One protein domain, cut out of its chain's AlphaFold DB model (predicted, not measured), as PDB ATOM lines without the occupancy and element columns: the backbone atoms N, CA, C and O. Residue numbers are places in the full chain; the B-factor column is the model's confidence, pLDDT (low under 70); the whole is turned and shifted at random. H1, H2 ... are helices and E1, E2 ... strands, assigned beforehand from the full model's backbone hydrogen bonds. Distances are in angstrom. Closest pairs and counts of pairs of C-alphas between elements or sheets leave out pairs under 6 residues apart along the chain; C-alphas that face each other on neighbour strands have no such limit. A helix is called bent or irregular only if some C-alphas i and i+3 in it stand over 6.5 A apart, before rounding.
ATOM      1  N   LEU A   8     -20.670 -28.708  22.488       95.75
ATOM      2  CA  LEU A   8     -20.118 -28.483  21.161       95.75
ATOM      3  C   LEU A   8     -20.951 -29.205  20.116       95.75
ATOM      4  O   LEU A   8     -21.133 -30.418  20.200       95.75
ATOM      5  N   VAL A   9     -21.384 -28.482  19.097       94.31
ATOM      6  CA  VAL A   9     -22.080 -29.070  17.960       94.31
ATOM      7  C   VAL A   9     -21.060 -29.495  16.909       94.31
ATOM      8  O   VAL A   9     -20.294 -28.673  16.412       94.31
ATOM      9  N   LEU A  10     -21.036 -30.788  16.587       91.12
ATOM     10  CA  LEU A  10     -20.166 -31.359  15.556       91.12
ATOM     11  C   LEU A  10     -20.964 -31.782  14.328       91.12
ATOM     12  O   LEU A  10     -22.109 -32.224  14.454       91.12
ATOM     13  N   GLY A  11     -20.315 -31.723  13.164       85.62
ATOM     14  CA  GLY A  11     -20.927 -32.020  11.875       85.62
ATOM     15  C   GLY A  11     -21.685 -30.829  11.311       85.62
ATOM     16  O   GLY A  11     -21.979 -29.874  12.030       85.62
ATOM     17  N   ARG A  12     -22.051 -30.930  10.026       79.56
ATOM     18  CA  ARG A  12     -22.818 -29.892   9.320       79.56
ATOM     19  C   ARG A  12     -22.107 -28.530   9.304       79.56
ATOM     20  O   ARG A  12     -22.660 -27.480   9.619       79.56
ATOM     21  N   ASP A  13     -20.836 -28.581   8.923       69.62
ATOM     22  CA  ASP A  13     -19.913 -27.440   8.893       69.62
ATOM     23  C   ASP A  13     -20.063 -26.610   7.596       69.62
ATOM     24  O   ASP A  13     -19.456 -25.542   7.443       69.62
ATOM     25  N   GLY A  14     -20.834 -27.134   6.635       68.12
ATOM     26  CA  GLY A  14     -21.089 -26.547   5.328       68.12
ATOM     27  C   GLY A  14     -21.973 -25.302   5.391       68.12
ATOM     28  O   GLY A  14     -22.791 -25.124   6.286       68.12
ATOM     29  N   HIS A  15     -21.831 -24.431   4.392       61.16
ATOM     30  CA  HIS A  15     -22.549 -23.154   4.329       61.16
ATOM     31  C   HIS A  15     -24.069 -23.293   4.101       61.16
ATOM     32  O   HIS A  15     -24.788 -22.315   4.292       61.16
ATOM     33  N   GLU A  16     -24.533 -24.479   3.686       63.22
ATOM     34  CA  GLU A  16     -25.950 -24.827   3.481       63.22
ATOM     35  C   GLU A  16     -26.467 -25.868   4.495       63.22
ATOM     36  O   GLU A  16     -27.615 -26.299   4.403       63.22
ATOM     37  N   ASP A  17     -25.650 -26.262   5.478       75.12
ATOM     38  CA  ASP A  17     -25.975 -27.329   6.434       75.12
ATOM     39  C   ASP A  17     -26.502 -26.782   7.772       75.12
ATOM     40  O   ASP A  17     -26.176 -27.273   8.852       75.12
ATOM     41  N   ASP A  18     -27.352 -25.761   7.725       87.56
ATOM     42  CA  ASP A  18     -27.919 -25.192   8.944       87.56
ATOM     43  C   ASP A  18     -28.731 -26.240   9.733       87.56
ATOM     44  O   ASP A  18     -29.548 -27.010   9.213       87.56
ATOM     45  N   ILE A  19     -28.506 -26.268  11.043       91.69
ATOM     46  CA  ILE A  19     -29.169 -27.158  11.989       91.69
ATOM     47  C   ILE A  19     -30.348 -26.410  12.620       91.69
ATOM     48  O   ILE A  19     -30.131 -25.437  13.350       91.69
ATOM     49  N   PRO A  20     -31.599 -26.861  12.410       93.19
ATOM     50  CA  PRO A  20     -32.755 -26.208  13.002       93.19
ATOM     51  C   PRO A  20     -32.819 -26.436  14.511       93.19
ATOM     52  O   PRO A  20     -32.641 -27.554  15.007       93.19
ATOM     53  N   LEU A  21     -33.137 -25.364  15.232       94.69
ATOM     54  CA  LEU A  21     -33.379 -25.373  16.669       94.69
ATOM     55  C   LEU A  21     -34.875 -25.435  16.935       94.69
ATOM     56  O   LEU A  21     -35.613 -24.513  16.590       94.69
ATOM     57  N   TYR A  22     -35.320 -26.501  17.585       94.19
ATOM     58  CA  TYR A  22     -36.708 -26.712  17.962       94.19
ATOM     59  C   TYR A  22     -36.922 -26.404  19.437       94.19
ATOM     60  O   TYR A  22     -36.213 -26.917  20.299       94.19
ATOM     61  N   GLN A  23     -37.956 -25.633  19.742       93.94
ATOM     62  CA  GLN A  23     -38.378 -25.341  21.106       93.94
ATOM     63  C   GLN A  23     -39.824 -25.786  21.302       93.94
ATOM     64  O   GLN A  23     -40.687 -25.502  20.469       93.94
ATOM     65  N   HIS A  24     -40.094 -26.478  22.408       91.62
ATOM     66  CA  HIS A  24     -41.447 -26.888  22.775       91.62
ATOM     67  C   HIS A  24     -42.265 -25.673  23.237       91.62
ATOM     68  O   HIS A  24     -41.827 -24.946  24.127       91.62
ATOM     69  N   GLN A  25     -43.449 -25.481  22.654       90.88
ATOM     70  CA  GLN A  25     -44.359 -24.354  22.925       90.88
ATOM     71  C   GLN A  25     -45.592 -24.762  23.754       90.88
ATOM     72  O   GLN A  25     -46.490 -23.954  23.978       90.88
ATOM     73  N   GLY A  26     -45.653 -26.015  24.221       88.62
ATOM     74  CA  GLY A  26     -46.834 -26.578  24.875       88.62
ATOM     75  C   GLY A  26     -47.731 -27.349  23.905       88.62
ATOM     76  O   GLY A  26     -47.599 -27.251  22.688       88.62
ATOM     77  N   GLY A  27     -48.628 -28.179  24.449       88.12
ATOM     78  CA  GLY A  27     -49.593 -28.948  23.651       88.12
ATOM     79  C   GLY A  27     -48.975 -29.924  22.638       88.12
ATOM     80  O   GLY A  27     -49.636 -30.269  21.665       88.12
ATOM     81  N   GLY A  28     -47.713 -30.335  22.822       88.12
ATOM     82  CA  GLY A  28     -46.985 -31.177  21.864       88.12
ATOM     83  C   GLY A  28     -46.477 -30.428  20.625       88.12
ATOM     84  O   GLY A  28     -45.957 -31.055  19.705       88.12
ATOM     85  N   VAL A  29     -46.604 -29.099  20.593       91.00
ATOM     86  CA  VAL A  29     -46.160 -28.256  19.479       91.00
ATOM     87  C   VAL A  29     -44.696 -27.867  19.660       91.00
ATOM     88  O   VAL A  29     -44.275 -27.435  20.737       91.00
ATOM     89  N   PHE A  30     -43.928 -27.976  18.577       91.50
ATOM     90  CA  PHE A  30     -42.558 -27.482  18.482       91.50
ATOM     91  C   PHE A  30     -42.475 -26.390  17.421       91.50
ATOM     92  O   PHE A  30     -43.046 -26.525  16.340       91.50
ATOM     93  N   ALA A  31     -41.747 -25.322  17.729       92.88
ATOM     94  CA  ALA A  31     -41.455 -24.244  16.794       92.88
ATOM     95  C   ALA A  31     -39.959 -24.202  16.488       92.88
ATOM     96  O   ALA A  31     -39.140 -24.450  17.377       92.88
ATOM     97  N   ILE A  32     -39.618 -23.856  15.247       93.69
ATOM     98  CA  ILE A  32     -38.246 -23.496  14.889       93.69
ATOM     99  C   ILE A  32     -37.976 -22.107  15.462       93.69
ATOM    100  O   ILE A  32     -38.702 -21.163  15.156       93.69
ATOM    101  N   VAL A  33     -36.953 -21.990  16.302       92.88
ATOM    102  CA  VAL A  33     -36.593 -20.736  16.989       92.88
ATOM    103  C   VAL A  33     -35.262 -20.155  16.524       92.88
ATOM    104  O   VAL A  33     -34.884 -19.065  16.940       92.88
ATOM    105  N   GLY A  34     -34.556 -20.867  15.653       91.88
ATOM    106  CA  GLY A  34     -33.294 -20.421  15.096       91.88
ATOM    107  C   GLY A  34     -32.624 -21.510  14.278       91.88
ATOM    108  O   GLY A  34     -33.122 -22.635  14.178       91.88
ATOM    109  N   MET A  35     -31.483 -21.136  13.723       92.44
ATOM    110  CA  MET A  35     -30.564 -22.011  13.012       92.44
ATOM    111  C   MET A  35     -29.196 -21.900  13.668       92.44
ATOM    112  O   MET A  35     -28.880 -20.869  14.266       92.44
ATOM    113  N   MET A  36     -28.403 -22.955  13.555       92.06
ATOM    114  CA  MET A  36     -27.021 -22.968  14.014       92.06
ATOM    115  C   MET A  36     -26.157 -23.849  13.114       92.06
ATOM    116  O   MET A  36     -26.691 -24.624  12.324       92.06
ATOM    117  N   GLN A  37     -24.840 -23.762  13.245       91.12
ATOM    118  CA  GLN A  37     -23.888 -24.476  12.394       91.12
ATOM    119  C   GLN A  37     -22.952 -25.380  13.195       91.12
ATOM    120  O   GLN A  37     -22.725 -25.182  14.393       91.12
ATOM    121  N   GLY A  38     -22.365 -26.359  12.504       91.88
ATOM    122  CA  GLY A  38     -21.239 -27.125  13.023       91.88
ATOM    123  C   GLY A  38     -20.107 -26.224  13.520       91.88
ATOM    124  O   GLY A  38     -19.751 -25.221  12.894       91.88
ATOM    125  N   GLY A  39     -19.539 -26.584  14.668       92.56
ATOM    126  CA  GLY A  39     -18.478 -25.839  15.343       92.56
ATOM    127  C   GLY A  39     -18.968 -24.749  16.296       92.56
ATOM    128  O   GLY A  39     -18.142 -24.164  16.993       92.56
ATOM    129  N   GLU A  40     -20.269 -24.466  16.361       94.69
ATOM    130  CA  GLU A  40     -20.844 -23.589  17.385       94.69
ATOM    131  C   GLU A  40     -21.056 -24.332  18.713       94.69
ATOM    132  O   GLU A  40     -21.191 -25.558  18.758       94.69
ATOM    133  N   TYR A  41     -21.096 -23.582  19.813       96.12
ATOM    134  CA  TYR A  41     -21.311 -24.128  21.152       96.12
ATOM    135  C   TYR A  41     -22.622 -23.611  21.736       96.12
ATOM    136  O   TYR A  41     -22.865 -22.404  21.769       96.12
ATOM    137  N   ILE A  42     -23.453 -24.514  22.249       96.38
ATOM    138  CA  ILE A  42     -24.681 -24.157  22.963       96.38
ATOM    139  C   ILE A  42     -24.380 -24.110  24.462       96.38
ATOM    140  O   ILE A  42     -23.912 -25.096  25.022       96.38
ATOM    141  N   LEU A  43     -24.687 -23.006  25.140       96.62
ATOM    142  CA  LEU A  43     -24.684 -22.938  26.602       96.62
ATOM    143  C   LEU A  43     -26.046 -23.361  27.159       96.62
ATOM    144  O   LEU A  43     -27.098 -23.099  26.570       96.62
ATOM    145  N   SER A  44     -26.036 -23.972  28.340       94.81
ATOM    146  CA  SER A  44     -27.234 -24.154  29.160       94.81
ATOM    147  C   SER A  44     -27.886 -22.809  29.505       94.81
ATOM    148  O   SER A  44     -27.267 -21.735  29.438       94.81
ATOM    149  N   ALA A  45     -29.161 -22.857  29.892       93.75
ATOM    150  CA  ALA A  45     -29.880 -21.654  30.290       93.75
ATOM    151  C   ALA A  45     -29.288 -21.021  31.558       93.75
ATOM    152  O   ALA A  45     -29.303 -19.805  31.732       93.75
ATOM    153  N   GLU A  46     -28.744 -21.854  32.433       92.75
ATOM    154  CA  GLU A  46     -28.085 -21.481  33.675       92.75
ATOM    155  C   GLU A  46     -26.785 -20.725  33.402       92.75
ATOM    156  O   GLU A  46     -26.631 -19.595  33.865       92.75
ATOM    157  N   ALA A  47     -25.898 -21.298  32.582       95.19
ATOM    158  CA  ALA A  47     -24.640 -20.651  32.214       95.19
ATOM    159  C   ALA A  47     -24.873 -19.326  31.492       95.19
ATOM    160  O   ALA A  47     -24.181 -18.340  31.744       95.19
ATOM    161  N   THR A  48     -25.903 -19.281  30.648       95.88
ATOM    162  CA  THR A  48     -26.312 -18.049  29.979       95.88
ATOM    163  C   THR A  48     -26.699 -16.971  30.983       95.88
ATOM    164  O   THR A  48     -26.198 -15.855  30.896       95.88
ATOM    165  N   LYS A  49     -27.547 -17.290  31.968       94.12
ATOM    166  CA  LYS A  49     -27.982 -16.324  32.989       94.12
ATOM    167  C   LYS A  49     -26.822 -15.817  33.848       94.12
ATOM    168  O   LYS A  49     -26.760 -14.621  34.115       94.12
ATOM    169  N   LEU A  50     -25.923 -16.706  34.270       95.00
ATOM    170  CA  LEU A  50     -24.814 -16.368  35.168       95.00
ATOM    171  C   LEU A  50     -23.702 -15.578  34.472       95.00
ATOM    172  O   LEU A  50     -23.081 -14.711  35.085       95.00
ATOM    173  N   HIS A  51     -23.448 -15.861  33.193       96.56
ATOM    174  CA  HIS A  51     -22.248 -15.388  32.505       96.56
ATOM    175  C   HIS A  51     -22.530 -14.532  31.267       96.56
ATOM    176  O   HIS A  51     -21.607 -14.270  30.497       96.56
ATOM    177  N   LEU A  52     -23.764 -14.048  31.078       96.31
ATOM    178  CA  LEU A  52     -24.171 -13.300  29.880       96.31
ATOM    179  C   LEU A  52     -23.188 -12.193  29.448       96.31
ATOM    180  O   LEU A  52     -22.871 -12.143  28.259       96.31
ATOM    181  N   PRO A  53     -22.654 -11.329  30.344       97.56
ATOM    182  CA  PRO A  53     -21.698 -10.300  29.930       97.56
ATOM    183  C   PRO A  53     -20.437 -10.897  29.295       97.56
ATOM    184  O   PRO A  53     -20.043 -10.491  28.204       97.56
ATOM    185  N   ARG A  54     -19.861 -11.927  29.925       97.62
ATOM    186  CA  ARG A  54     -18.661 -12.610  29.434       97.62
ATOM    187  C   ARG A  54     -18.930 -13.386  28.146       97.62
ATOM    188  O   ARG A  54     -18.102 -13.380  27.241       97.62
ATOM    189  N   LEU A  55     -20.100 -14.013  28.032       98.00
ATOM    190  CA  LEU A  55     -20.509 -14.710  26.813       98.00
ATOM    191  C   LEU A  55     -20.637 -13.743  25.632       98.00
ATOM    192  O   LEU A  55     -20.203 -14.074  24.532       98.00
ATOM    193  N   ASN A  56     -21.158 -12.533  25.854       97.75
ATOM    194  CA  ASN A  56     -21.210 -11.500  24.820       97.75
ATOM    195  C   ASN A  56     -19.809 -11.044  24.382       97.75
ATOM    196  O   ASN A  56     -19.578 -10.872  23.186       97.75
ATOM    197  N   GLU A  57     -18.870 -10.892  25.321       97.94
ATOM    198  CA  GLU A  57     -17.467 -10.596  24.998       97.94
ATOM    199  C   GLU A  57     -16.845 -11.708  24.147       97.94
ATOM    200  O   GLU A  57     -16.306 -11.432  23.076       97.94
ATOM    201  N   ILE A  58     -16.964 -12.967  24.581       97.38
ATOM    202  CA  ILE A  58     -16.442 -14.133  23.856       97.38
ATOM    203  C   ILE A  58     -17.045 -14.200  22.449       97.38
ATOM    204  O   ILE A  58     -16.325 -14.339  21.462       97.38
ATOM    205  N   ASN A  59     -18.364 -14.039  22.334       97.25
ATOM    206  CA  ASN A  59     -19.085 -14.164  21.070       97.25
ATOM    207  C   ASN A  59     -18.836 -12.997  20.094       97.25
ATOM    208  O   ASN A  59     -19.281 -13.038  18.943       97.25
ATOM    209  N   SER A  60     -18.116 -11.956  20.521       96.25
ATOM    210  CA  SER A  60     -17.665 -10.883  19.632       96.25
ATOM    211  C   SER A  60     -16.517 -11.311  18.708       96.25
ATOM    212  O   SER A  60     -16.293 -10.654  17.692       96.25
ATOM    213  N   GLU A  61     -15.847 -12.435  19.002       94.00
ATOM    214  CA  GLU A  61     -14.738 -12.964  18.200       94.00
ATOM    215  C   GLU A  61     -15.152 -13.199  16.735       94.00
ATOM    216  O   GLU A  61     -16.249 -13.692  16.438       94.00
ATOM    217  N   LYS A  62     -14.245 -12.853  15.816       91.12
ATOM    218  CA  LYS A  62     -14.351 -13.057  14.366       91.12
ATOM    219  C   LYS A  62     -13.027 -13.596  13.840       91.12
ATOM    220  O   LYS A  62     -11.977 -13.274  14.386       91.12
ATOM    221  N   GLY A  63     -13.059 -14.344  12.743       86.31
ATOM    222  CA  GLY A  63     -11.838 -14.765  12.064       86.31
ATOM    223  C   GLY A  63     -12.011 -16.063  11.298       86.31
ATOM    224  O   GLY A  63     -13.108 -16.396  10.861       86.31
ATOM    225  N   THR A  64     -10.907 -16.786  11.144       75.19
ATOM    226  CA  THR A  64     -10.892 -18.125  10.555       75.19
ATOM    227  C   THR A  64     -11.050 -19.156  11.673       75.19
ATOM    228  O   THR A  64     -10.386 -19.008  12.702       75.19
ATOM    229  N   PRO A  65     -11.892 -20.193  11.510       67.69
ATOM    230  CA  PRO A  65     -12.019 -21.248  12.509       67.69
ATOM    231  C   PRO A  65     -10.655 -21.895  12.754       67.69
ATOM    232  O   PRO A  65      -9.981 -22.314  11.811       67.69
ATOM    233  N   LEU A  66     -10.236 -21.949  14.016       72.56
ATOM    234  CA  LEU A  66      -9.073 -22.736  14.404       72.56
ATOM    235  C   LEU A  66      -9.497 -24.201  14.488       72.56
ATOM    236  O   LEU A  66     -10.564 -24.515  15.014       72.56
ATOM    237  N   ASN A  67      -8.643 -25.099  14.004       74.00
ATOM    238  CA  ASN A  67      -8.820 -26.515  14.286       74.00
ATOM    239  C   ASN A  67      -8.548 -26.729  15.772       74.00
ATOM    240  O   ASN A  67      -7.426 -26.529  16.237       74.00
ATOM    241  N   PHE A  68      -9.570 -27.150  16.501       77.38
ATOM    242  CA  PHE A  68      -9.430 -27.648  17.858       77.38
ATOM    243  C   PHE A  68     -10.102 -29.014  17.939       77.38
ATOM    244  O   PHE A  68     -10.971 -29.349  17.132       77.38
ATOM    245  N   SER A  69      -9.658 -29.834  18.883       80.25
ATOM    246  CA  SER A  69     -10.215 -31.164  19.094       80.25
ATOM    247  C   SER A  69     -10.794 -31.223  20.500       80.25
ATOM    248  O   SER A  69     -10.048 -30.977  21.451       80.25
ATOM    249  N   PRO A  70     -12.096 -31.522  20.652       85.25
ATOM    250  CA  PRO A  70     -12.687 -31.698  21.968       85.25
ATOM    251  C   PRO A  70     -12.037 -32.887  22.681       85.25
ATOM    252  O   PRO A  70     -11.571 -33.843  22.051       85.25
ATOM    253  N   SER A  71     -12.014 -32.837  24.008       84.44
ATOM    254  CA  SER A  71     -11.557 -33.970  24.805       84.44
ATOM    255  C   SER A  71     -12.618 -35.083  24.806       84.44
ATOM    256  O   SER A  71     -13.800 -34.805  24.602       84.44
ATOM    257  N   PRO A  72     -12.264 -36.342  25.124       82.12
ATOM    258  CA  PRO A  72     -13.254 -37.411  25.289       82.12
ATOM    259  C   PRO A  72     -14.290 -37.161  26.396       82.12
ATOM    260  O   PRO A  72     -15.299 -37.854  26.454       82.12
ATOM    261  N   GLN A  73     -14.019 -36.222  27.307       83.00
ATOM    262  CA  GLN A  73     -14.915 -35.855  28.409       83.00
ATOM    263  C   GLN A  73     -15.820 -34.676  28.050       83.00
ATOM    264  O   GLN A  73     -16.710 -34.333  28.827       83.00
ATOM    265  N   SER A  74     -15.582 -34.048  26.899       87.94
ATOM    266  CA  SER A  74     -16.292 -32.851  26.495       87.94
ATOM    267  C   SER A  74     -17.747 -33.153  26.145       87.94
ATOM    268  O   SER A  74     -18.064 -34.191  25.557       87.94
ATOM    269  N   ALA A  75     -18.639 -32.221  26.468       90.69
ATOM    270  CA  ALA A  75     -20.044 -32.336  26.091       90.69
ATOM    271  C   ALA A  75     -20.190 -32.061  24.589       90.69
ATOM    272  O   ALA A  75     -20.018 -30.927  24.137       90.69
ATOM    273  N   VAL A  76     -20.501 -33.101  23.815       93.62
ATOM    274  CA  VAL A  76     -20.589 -33.050  22.352       93.62
ATOM    275  C   VAL A  76     -21.974 -33.478  21.874       93.62
ATOM    276  O   VAL A  76     -22.533 -34.474  22.330       93.62
ATOM    277  N   ILE A  77     -22.500 -32.732  20.908       93.88
ATOM    278  CA  ILE A  77     -23.741 -32.989  20.187       93.88
ATOM    279  C   ILE A  77     -23.355 -33.299  18.735       93.88
ATOM    280  O   ILE A  77     -23.150 -32.394  17.925       93.88
ATOM    281  N   ASP A  78     -23.217 -34.584  18.407       92.00
ATOM    282  CA  ASP A  78     -22.847 -35.021  17.056       92.00
ATOM    283  C   ASP A  78     -24.071 -35.066  16.135       92.00
ATOM    284  O   ASP A  78     -24.912 -35.971  16.184       92.00
ATOM    285  N   THR A  79     -24.174 -34.058  15.275       90.44
ATOM    286  CA  THR A  79     -25.307 -33.878  14.365       90.44
ATOM    287  C   THR A  79     -25.248 -34.778  13.139       90.44
ATOM    288  O   THR A  79     -26.278 -34.960  12.483       90.44
ATOM    289  N   ASN A  80     -24.106 -35.421  12.870       87.75
ATOM    290  CA  ASN A  80     -23.989 -36.416  11.799       87.75
ATOM    291  C   ASN A  80     -24.810 -37.676  12.099       87.75
ATOM    292  O   ASN A  80     -25.183 -38.410  11.188       87.75
ATOM    293  N   LEU A  81     -25.125 -37.912  13.376       88.81
ATOM    294  CA  LEU A  81     -25.949 -39.034  13.825       88.81
ATOM    295  C   LEU A  81     -27.456 -38.759  13.699       88.81
ATOM    296  O   LEU A  81     -28.274 -39.625  14.015       88.81
ATOM    297  N   MET A  82     -27.854 -37.555  13.281       88.88
ATOM    298  CA  MET A  82     -29.262 -37.219  13.097       88.88
ATOM    299  C   MET A  82     -29.784 -37.708  11.748       88.88
ATOM    300  O   MET A  82     -29.098 -37.651  10.731       88.88
ATOM    301  N   ALA A  83     -31.059 -38.104  11.727       85.75
ATOM    302  CA  ALA A  83     -31.778 -38.343  10.484       85.75
ATOM    303  C   ALA A  83     -31.768 -37.088   9.579       85.75
ATOM    304  O   ALA A  83     -31.614 -35.964  10.083       85.75
ATOM    305  N   PRO A  84     -31.985 -37.249   8.258       80.50
ATOM    306  CA  PRO A  84     -32.211 -36.123   7.359       80.50
ATOM    307  C   PRO A  84     -33.264 -35.169   7.930       80.50
ATOM    308  O   PRO A  84     -34.275 -35.614   8.474       80.50
ATOM    309  N   TYR A  85     -33.004 -33.862   7.845       76.75
ATOM    310  CA  TYR A  85     -33.859 -32.801   8.406       76.75
ATOM    311  C   TYR A  85     -34.016 -32.814   9.939       76.75
ATOM    312  O   TYR A  85     -34.789 -32.033  10.496       76.75
ATOM    313  N   GLY A  86     -33.267 -33.668  10.642       87.50
ATOM    314  CA  GLY A  86     -33.190 -33.646  12.096       87.50
ATOM    315  C   GLY A  86     -32.626 -32.322  12.613       87.50
ATOM    316  O   GLY A  86     -31.800 -31.683  11.951       87.50
ATOM    317  N   GLY A  87     -33.068 -31.936  13.809       91.88
ATOM    318  CA  GLY A  87     -32.614 -30.737  14.505       91.88
ATOM    319  C   GLY A  87     -32.399 -30.950  15.996       91.88
ATOM    320  O   GLY A  87     -32.548 -32.059  16.537       91.88
ATOM    321  N   LEU A  88     -32.047 -29.858  16.662       94.56
ATOM    322  CA  LEU A  88     -31.714 -29.841  18.078       94.56
ATOM    323  C   LEU A  88     -32.888 -29.322  18.887       94.56
ATOM    324  O   LEU A  88     -33.434 -28.260  18.606       94.56
ATOM    325  N   TRP A  89     -33.275 -30.080  19.905       93.94
ATOM    326  CA  TRP A  89     -34.248 -29.621  20.878       93.94
ATOM    327  C   TRP A  89     -33.544 -28.730  21.900       93.94
ATOM    328  O   TRP A  89     -32.670 -29.193  22.629       93.94
ATOM    329  N   VAL A  90     -33.936 -27.459  21.944       94.50
ATOM    330  CA  VAL A  90     -33.400 -26.442  22.854       94.50
ATOM    331  C   VAL A  90     -34.411 -26.068  23.935       94.50
ATOM    332  O   VAL A  90     -35.628 -26.248  23.795       94.50
ATOM    333  N   ALA A  91     -33.897 -25.563  25.052       90.50
ATOM    334  CA  ALA A  91     -34.689 -25.157  26.198       90.50
ATOM    335  C   ALA A  91     -35.454 -23.859  25.902       90.50
ATOM    336  O   ALA A  91     -35.112 -23.080  25.006       90.50
ATOM    337  N   TYR A  92     -36.513 -23.617  26.673       82.12
ATOM    338  CA  TYR A  92     -37.296 -22.397  26.538       82.12
ATOM    339  C   TYR A  92     -36.517 -21.172  27.046       82.12
ATOM    340  O   TYR A  92     -36.062 -21.159  28.188       82.12
ATOM    341  N   GLY A  93     -36.390 -20.145  26.198       70.62
ATOM    342  CA  GLY A  93     -36.086 -18.763  26.592       70.62
ATOM    343  C   GLY A  93     -34.776 -18.494  27.342       70.62
ATOM    344  O   GLY A  93     -34.751 -17.569  28.150       70.62
ATOM    345  N   GLY A  94     -33.701 -19.263  27.130       83.88
ATOM    346  CA  GLY A  94     -32.502 -19.020  27.939       83.88
ATOM    347  C   GLY A  94     -31.160 -19.543  27.462       83.88
ATOM    348  O   GLY A  94     -30.187 -19.216  28.119       83.88
ATOM    349  N   GLN A  95     -31.059 -20.319  26.384       94.12
ATOM    350  CA  GLN A  95     -29.751 -20.789  25.913       94.12
ATOM    351  C   GLN A  95     -29.056 -19.736  25.048       94.12
ATOM    352  O   GLN A  95     -29.709 -18.987  24.320       94.12
ATOM    353  N   PHE A  96     -27.728 -19.711  25.112       95.88
ATOM    354  CA  PHE A  96     -26.874 -18.834  24.321       95.88
ATOM    355  C   PHE A  96     -26.040 -19.664  23.351       95.88
ATOM    356  O   PHE A  96     -25.495 -20.696  23.738       95.88
ATOM    357  N   ILE A  97     -25.923 -19.207  22.105       96.12
ATOM    358  CA  ILE A  97     -25.111 -19.870  21.081       96.12
ATOM    359  C   ILE A  97     -23.864 -19.037  20.838       96.12
ATOM    360  O   ILE A  97     -23.939 -17.857  20.482       96.12
ATOM    361  N   VAL A  98     -22.712 -19.660  21.057       96.81
ATOM    362  CA  VAL A  98     -21.406 -19.074  20.789       96.81
ATOM    363  C   VAL A  98     -20.983 -19.472  19.387       96.81
ATOM    364  O   VAL A  98     -20.943 -20.654  19.044       96.81
ATOM    365  N   ASN A  99     -20.653 -18.471  18.577       94.56
ATOM    366  CA  ASN A  99     -20.244 -18.663  17.197       94.56
ATOM    367  C   ASN A  99     -18.984 -19.539  17.104       94.56
ATOM    368  O   ASN A  99     -18.183 -19.620  18.039       94.56
ATOM    369  N   ARG A 100     -18.768 -20.165  15.947       92.31
ATOM    370  CA  ARG A 100     -17.670 -21.123  15.737       92.31
ATOM    371  C   ARG A 100     -16.260 -20.561  15.929       92.31
ATOM    372  O   ARG A 100     -15.362 -21.290  16.336       92.31
ATOM    373  N   PHE A 101     -16.048 -19.270  15.671       92.25
ATOM    374  CA  PHE A 101     -14.734 -18.637  15.833       92.25
ATOM    375  C   PHE A 101     -14.397 -18.476  17.314       92.25
ATOM    376  O   PHE A 101     -13.319 -18.856  17.767       92.25
ATOM    377  N   ALA A 102     -15.364 -17.961  18.069       95.12
ATOM    378  CA  ALA A 102     -15.289 -17.851  19.514       95.12
ATOM    379  C   ALA A 102     -15.162 -19.234  20.166       95.12
ATOM    380  O   ALA A 102     -14.302 -19.436  21.019       95.12
ATOM    381  N   THR A 103     -15.957 -20.201  19.712       95.06
ATOM    382  CA  THR A 103     -15.924 -21.577  20.217       95.06
ATOM    383  C   THR A 103     -14.539 -22.188  20.065       95.06
ATOM    384  O   THR A 103     -13.988 -22.676  21.045       95.06
ATOM    385  N   ALA A 104     -13.925 -22.078  18.886       92.56
ATOM    386  CA  ALA A 104     -12.603 -22.647  18.651       92.56
ATOM    387  C   ALA A 104     -11.494 -22.042  19.525       92.56
ATOM    388  O   ALA A 104     -10.534 -22.724  19.874       92.56
ATOM    389  N   LYS A 105     -11.619 -20.761  19.886       93.25
ATOM    390  CA  LYS A 105     -10.630 -20.049  20.704       93.25
ATOM    391  C   LYS A 105     -10.837 -20.240  22.205       93.25
ATOM    392  O   LYS A 105      -9.860 -20.300  22.946       93.25
ATOM    393  N   TYR A 106     -12.089 -20.306  22.651       94.81
ATOM    394  CA  TYR A 106     -12.459 -20.282  24.070       94.81
ATOM    395  C   TYR A 106     -13.084 -21.594  24.552       94.81
ATOM    396  O   TYR A 106     -13.707 -21.608  25.609       94.81
ATOM    397  N   PHE A 107     -12.929 -22.691  23.809       94.44
ATOM    398  CA  PHE A 107     -13.610 -23.958  24.078       94.44
ATOM    399  C   PHE A 107     -13.532 -24.406  25.545       94.44
ATOM    400  O   PHE A 107     -14.564 -24.601  26.185       94.44
ATOM    401  N   ASP A 108     -12.326 -24.464  26.111       93.38
ATOM    402  CA  ASP A 108     -12.115 -24.877  27.504       93.38
ATOM    403  C   ASP A 108     -12.802 -23.946  28.515       93.38
ATOM    404  O   ASP A 108     -13.220 -24.382  29.588       93.38
ATOM    405  N   GLU A 109     -12.886 -22.647  28.212       95.81
ATOM    406  CA  GLU A 109     -13.594 -21.674  29.048       95.81
ATOM    407  C   GLU A 109     -15.103 -21.922  28.966       95.81
ATOM    408  O   GLU A 109     -15.762 -22.018  29.999       95.81
ATOM    409  N   LEU A 110     -15.639 -22.110  27.758       96.31
ATOM    410  CA  LEU A 110     -17.059 -22.387  27.532       96.31
ATOM    411  C   LEU A 110     -17.508 -23.679  28.221       96.31
ATOM    412  O   LEU A 110     -18.546 -23.677  28.884       96.31
ATOM    413  N   GLU A 111     -16.716 -24.750  28.132       94.88
ATOM    414  CA  GLU A 111     -17.004 -26.003  28.834       94.88
ATOM    415  C   GLU A 111     -17.061 -25.800  30.346       94.88
ATOM    416  O   GLU A 111     -18.010 -26.239  30.999       94.88
ATOM    417  N   LYS A 112     -16.084 -25.082  30.911       94.56
ATOM    418  CA  LYS A 112     -16.053 -24.791  32.348       94.56
ATOM    419  C   LYS A 112     -17.277 -23.996  32.784       94.56
ATOM    420  O   LYS A 112     -17.924 -24.409  33.743       94.56
ATOM    421  N   LEU A 113     -17.611 -22.915  32.073       95.38
ATOM    422  CA  LEU A 113     -18.782 -22.083  32.370       95.38
ATOM    423  C   LEU A 113     -20.079 -22.897  32.298       95.38
ATOM    424  O   LEU A 113     -20.964 -22.735  33.141       95.38
ATOM    425  N   ASN A 114     -20.199 -23.792  31.313       94.75
ATOM    426  CA  ASN A 114     -21.395 -24.609  31.148       94.75
ATOM    427  C   ASN A 114     -21.552 -25.650  32.271       94.75
ATOM    428  O   ASN A 114     -22.632 -25.793  32.855       94.75
ATOM    429  N   VAL A 115     -20.465 -26.353  32.609       92.06
ATOM    430  CA  VAL A 115     -20.457 -27.401  33.639       92.06
ATOM    431  C   VAL A 115     -20.649 -26.814  35.037       92.06
ATOM    432  O   VAL A 115     -21.490 -27.315  35.789       92.06
ATOM    433  N   SER A 116     -19.924 -25.748  35.393       89.81
ATOM    434  CA  SER A 116     -20.009 -25.145  36.733       89.81
ATOM    435  C   SER A 116     -21.422 -24.657  37.043       89.81
ATOM    436  O   SER A 116     -21.957 -24.953  38.109       89.81
ATOM    437  N   SER A 117     -22.061 -24.007  36.070       87.06
ATOM    438  CA  SER A 117     -23.421 -23.476  36.198       87.06
ATOM    439  C   SER A 117     -24.471 -24.576  36.369       87.06
ATOM    440  O   SER A 117     -25.437 -24.425  37.118       87.06
ATOM    441  N   THR A 118     -24.272 -25.716  35.701       79.94
ATOM    442  CA  THR A 118     -25.160 -26.879  35.833       79.94
ATOM    443  C   THR A 118     -25.036 -27.509  37.222       79.94
ATOM    444  O   THR A 118     -26.043 -27.850  37.843       79.94
ATOM    445  N   VAL A 119     -23.809 -27.622  37.744       82.12
ATOM    446  CA  VAL A 119     -23.543 -28.168  39.086       82.12
ATOM    447  C   VAL A 119     -24.101 -27.258  40.180       82.12
ATOM    448  O   VAL A 119     -24.701 -27.754  41.133       82.12
ATOM    449  N   GLU A 120     -23.938 -25.939  40.055       77.19
ATOM    450  CA  GLU A 120     -24.492 -24.973  41.011       77.19
ATOM    451  C   GLU A 120     -26.015 -25.070  41.105       77.19
ATOM    452  O   GLU A 120     -26.552 -25.102  42.211       77.19
ATOM    453  N   ARG A 121     -26.709 -25.218  39.969       76.31
ATOM    454  CA  ARG A 121     -28.161 -25.426  39.958       76.31
ATOM    455  C   ARG A 121     -28.582 -26.708  40.672       76.31
ATOM    456  O   ARG A 121     -29.577 -26.703  41.387       76.31
ATOM    457  N   LEU A 122     -27.879 -27.818  40.453       75.88
ATOM    458  CA  LEU A 122     -28.237 -29.079  41.115       75.88
ATOM    459  C   LEU A 122     -28.122 -28.946  42.639       75.88
ATOM    460  O   LEU A 122     -28.992 -29.413  43.363       75.88
ATOM    461  N   ARG A 123     -27.108 -28.216  43.119       74.75
ATOM    462  CA  ARG A 123     -26.920 -27.962  44.554       74.75
ATOM    463  C   ARG A 123     -28.000 -27.070  45.164       74.75
ATOM    464  O   ARG A 123     -28.349 -27.285  46.319       74.75
ATOM    465  N   THR A 124     -28.510 -26.078  44.433       69.19
ATOM    466  CA  THR A 124     -29.591 -25.215  44.937       69.19
ATOM    467  C   THR A 124     -30.941 -25.925  44.945       69.19
ATOM    468  O   THR A 124     -31.677 -25.790  45.913       69.19
ATOM    469  N   VAL A 125     -31.239 -26.749  43.934       66.00
ATOM    470  CA  VAL A 125     -32.481 -27.545  43.897       66.00
ATOM    471  C   VAL A 125     -32.529 -28.579  45.027       66.00
ATOM    472  O   VAL A 125     -33.586 -28.759  45.622       66.00
ATOM    473  N   ASP A 126     -31.404 -29.220  45.357       62.75
ATOM    474  CA  ASP A 126     -31.337 -30.162  46.485       62.75
ATOM    475  C   ASP A 126     -31.495 -29.464  47.850       62.75
ATOM    476  O   ASP A 126     -31.987 -30.075  48.795       62.75
ATOM    477  N   HIS A 127     -31.105 -28.189  47.969       58.94
ATOM    478  CA  HIS A 127     -31.313 -27.410  49.197       58.94
ATOM    479  C   HIS A 127     -32.789 -27.029  49.389       58.94
ATOM    480  O   HIS A 127     -33.317 -27.196  50.482       58.94
ATOM    481  N   ASP A 128     -33.475 -26.618  48.319       56.38
ATOM    482  CA  ASP A 128     -34.885 -26.201  48.365       56.38
ATOM    483  C   ASP A 128     -35.876 -27.372  48.573       56.38
ATOM    484  O   ASP A 128     -37.065 -27.142  48.786       56.38
ATOM    485  N   GLN A 129     -35.430 -28.634  48.495       53.53
ATOM    486  CA  GLN A 129     -36.265 -29.814  48.785       53.53
ATOM    487  C   GLN A 129     -36.184 -30.300  50.242       53.53
ATOM    488  O   GLN A 129     -36.847 -31.281  50.593       53.53
ATOM    489  N   HIS A 130     -35.390 -29.637  51.088       51.81
ATOM    490  CA  HIS A 130     -35.192 -30.013  52.489       51.81
ATOM    491  C   HIS A 130     -35.703 -28.990  53.520       51.81
ATOM    492  O   HIS A 130     -35.546 -29.244  54.717       51.81
TER     493      HIS A 130
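AT A GLANCE: This is residues 8 to 130 of the 131 residues of an uncharacterized protein of Bradyrhizobium sp. Rc2d (UniProt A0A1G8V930). A two-stranded ribbon, E2 and E3, widened on one side by the short strand E5, makes one side of the domain, and two helices side by side, H1 and the longer H2, make another. The space between them is filled by loops, the small strand pair E1 and E4 and a short pairing of residues 41 to 42 with residues 97 to 98, while residues 122 to 130 at the far end of H2 stick out as an arm. The printed part has 123 residues with two named helices and five named strands, in the order E1, E2, E3, H1, E4, E5, H2, and its class is mixed, helices and strands. The larger sheet has the order E3, E2, E5 and is mixed; the smaller, E1 beside E4, is parallel. The whole is compact, with a radius of gyration of the C-alphas of 15.2 A and spans of 49 by 37 by 28 A.

HOW THE PARTS SIT: In the larger sheet, E2, residues 19 to 26, is the inner strand, and E3, residues 29 to 36, and E5, residues 88 to 90, are the edge strands. E2 and E3 form a hairpin, antiparallel at 151 degrees, with N 21 and O 34 at 2.9 A and N 31 and O 23 at 2.9 A, both within hydrogen-bond range. E3 bends by 51 degrees at residue 33. E2 and E5 are parallel at 44 degrees, with N 22 and O 88 within hydrogen-bond range at 2.8 A. H1, residues 45 to 58, and H2, residues 100 to 128, are not on this sheet, each with 1 pair of C-alphas within 10 A of it. The two helices touch, and their closest C-alphas, those of Ala 47 and Ser 117, are 5.0 A apart. Their lines stand at a shallow tilt of 29 degrees, and they run opposite ways. Both are irregular: C-alphas 50 and 53 of H1 are 8.6 A apart, and C-alphas 105 and 108 of H2 are 8.5 A apart. H2 has a kink of 86 degrees near residue 107. Of the O i to N i+4 pairs, 8 of 10 in H1 and 23 of 25 in H2 are within hydrogen-bond range. E1, residues 8 to 10, and H2 are near each other, with 8 pairs of C-alphas within 10 A. E1 and E4, residues 76 to 78, are parallel neighbours at 22 degrees, with N 77 and O 8 within hydrogen-bond range at 2.8 A. E4 and H2 are apart, as are E1 and E5.

IN THESE COORDINATES: E2 is 21.9 A long, from C-alpha 19 at (-29.169, -27.158, 11.989) to C-alpha 26 at (-46.834, -26.578, 24.875), and E3 is 20.6 A long. E5 and E4 are each 6.1 A long, and E1, which begins at C-alpha 8 at (-20.118, -28.483, 21.161), is 6.3 A. H1 measures 16.7 A. H2 measures 37.2 A and ends at C-alpha 128 at (-34.885, -26.201, 48.365).

THE WHOLE: The two C-alphas farthest apart, those of His 15 and His 130, are 50.3 A apart. Residues 122 to 130, of which 122 to 128 belong to H2, stand free; the body without them spans 37 by 33 by 27 A. The printed part has no cut. The link from H1 to E4, residues 59 to 75, is long, and that from E2 to E3 is tight. The mean pLDDT of the printed part is 87.5, and it is under 70 at residues 13 to 16, residue 65 and residues 124 to 130 of this model.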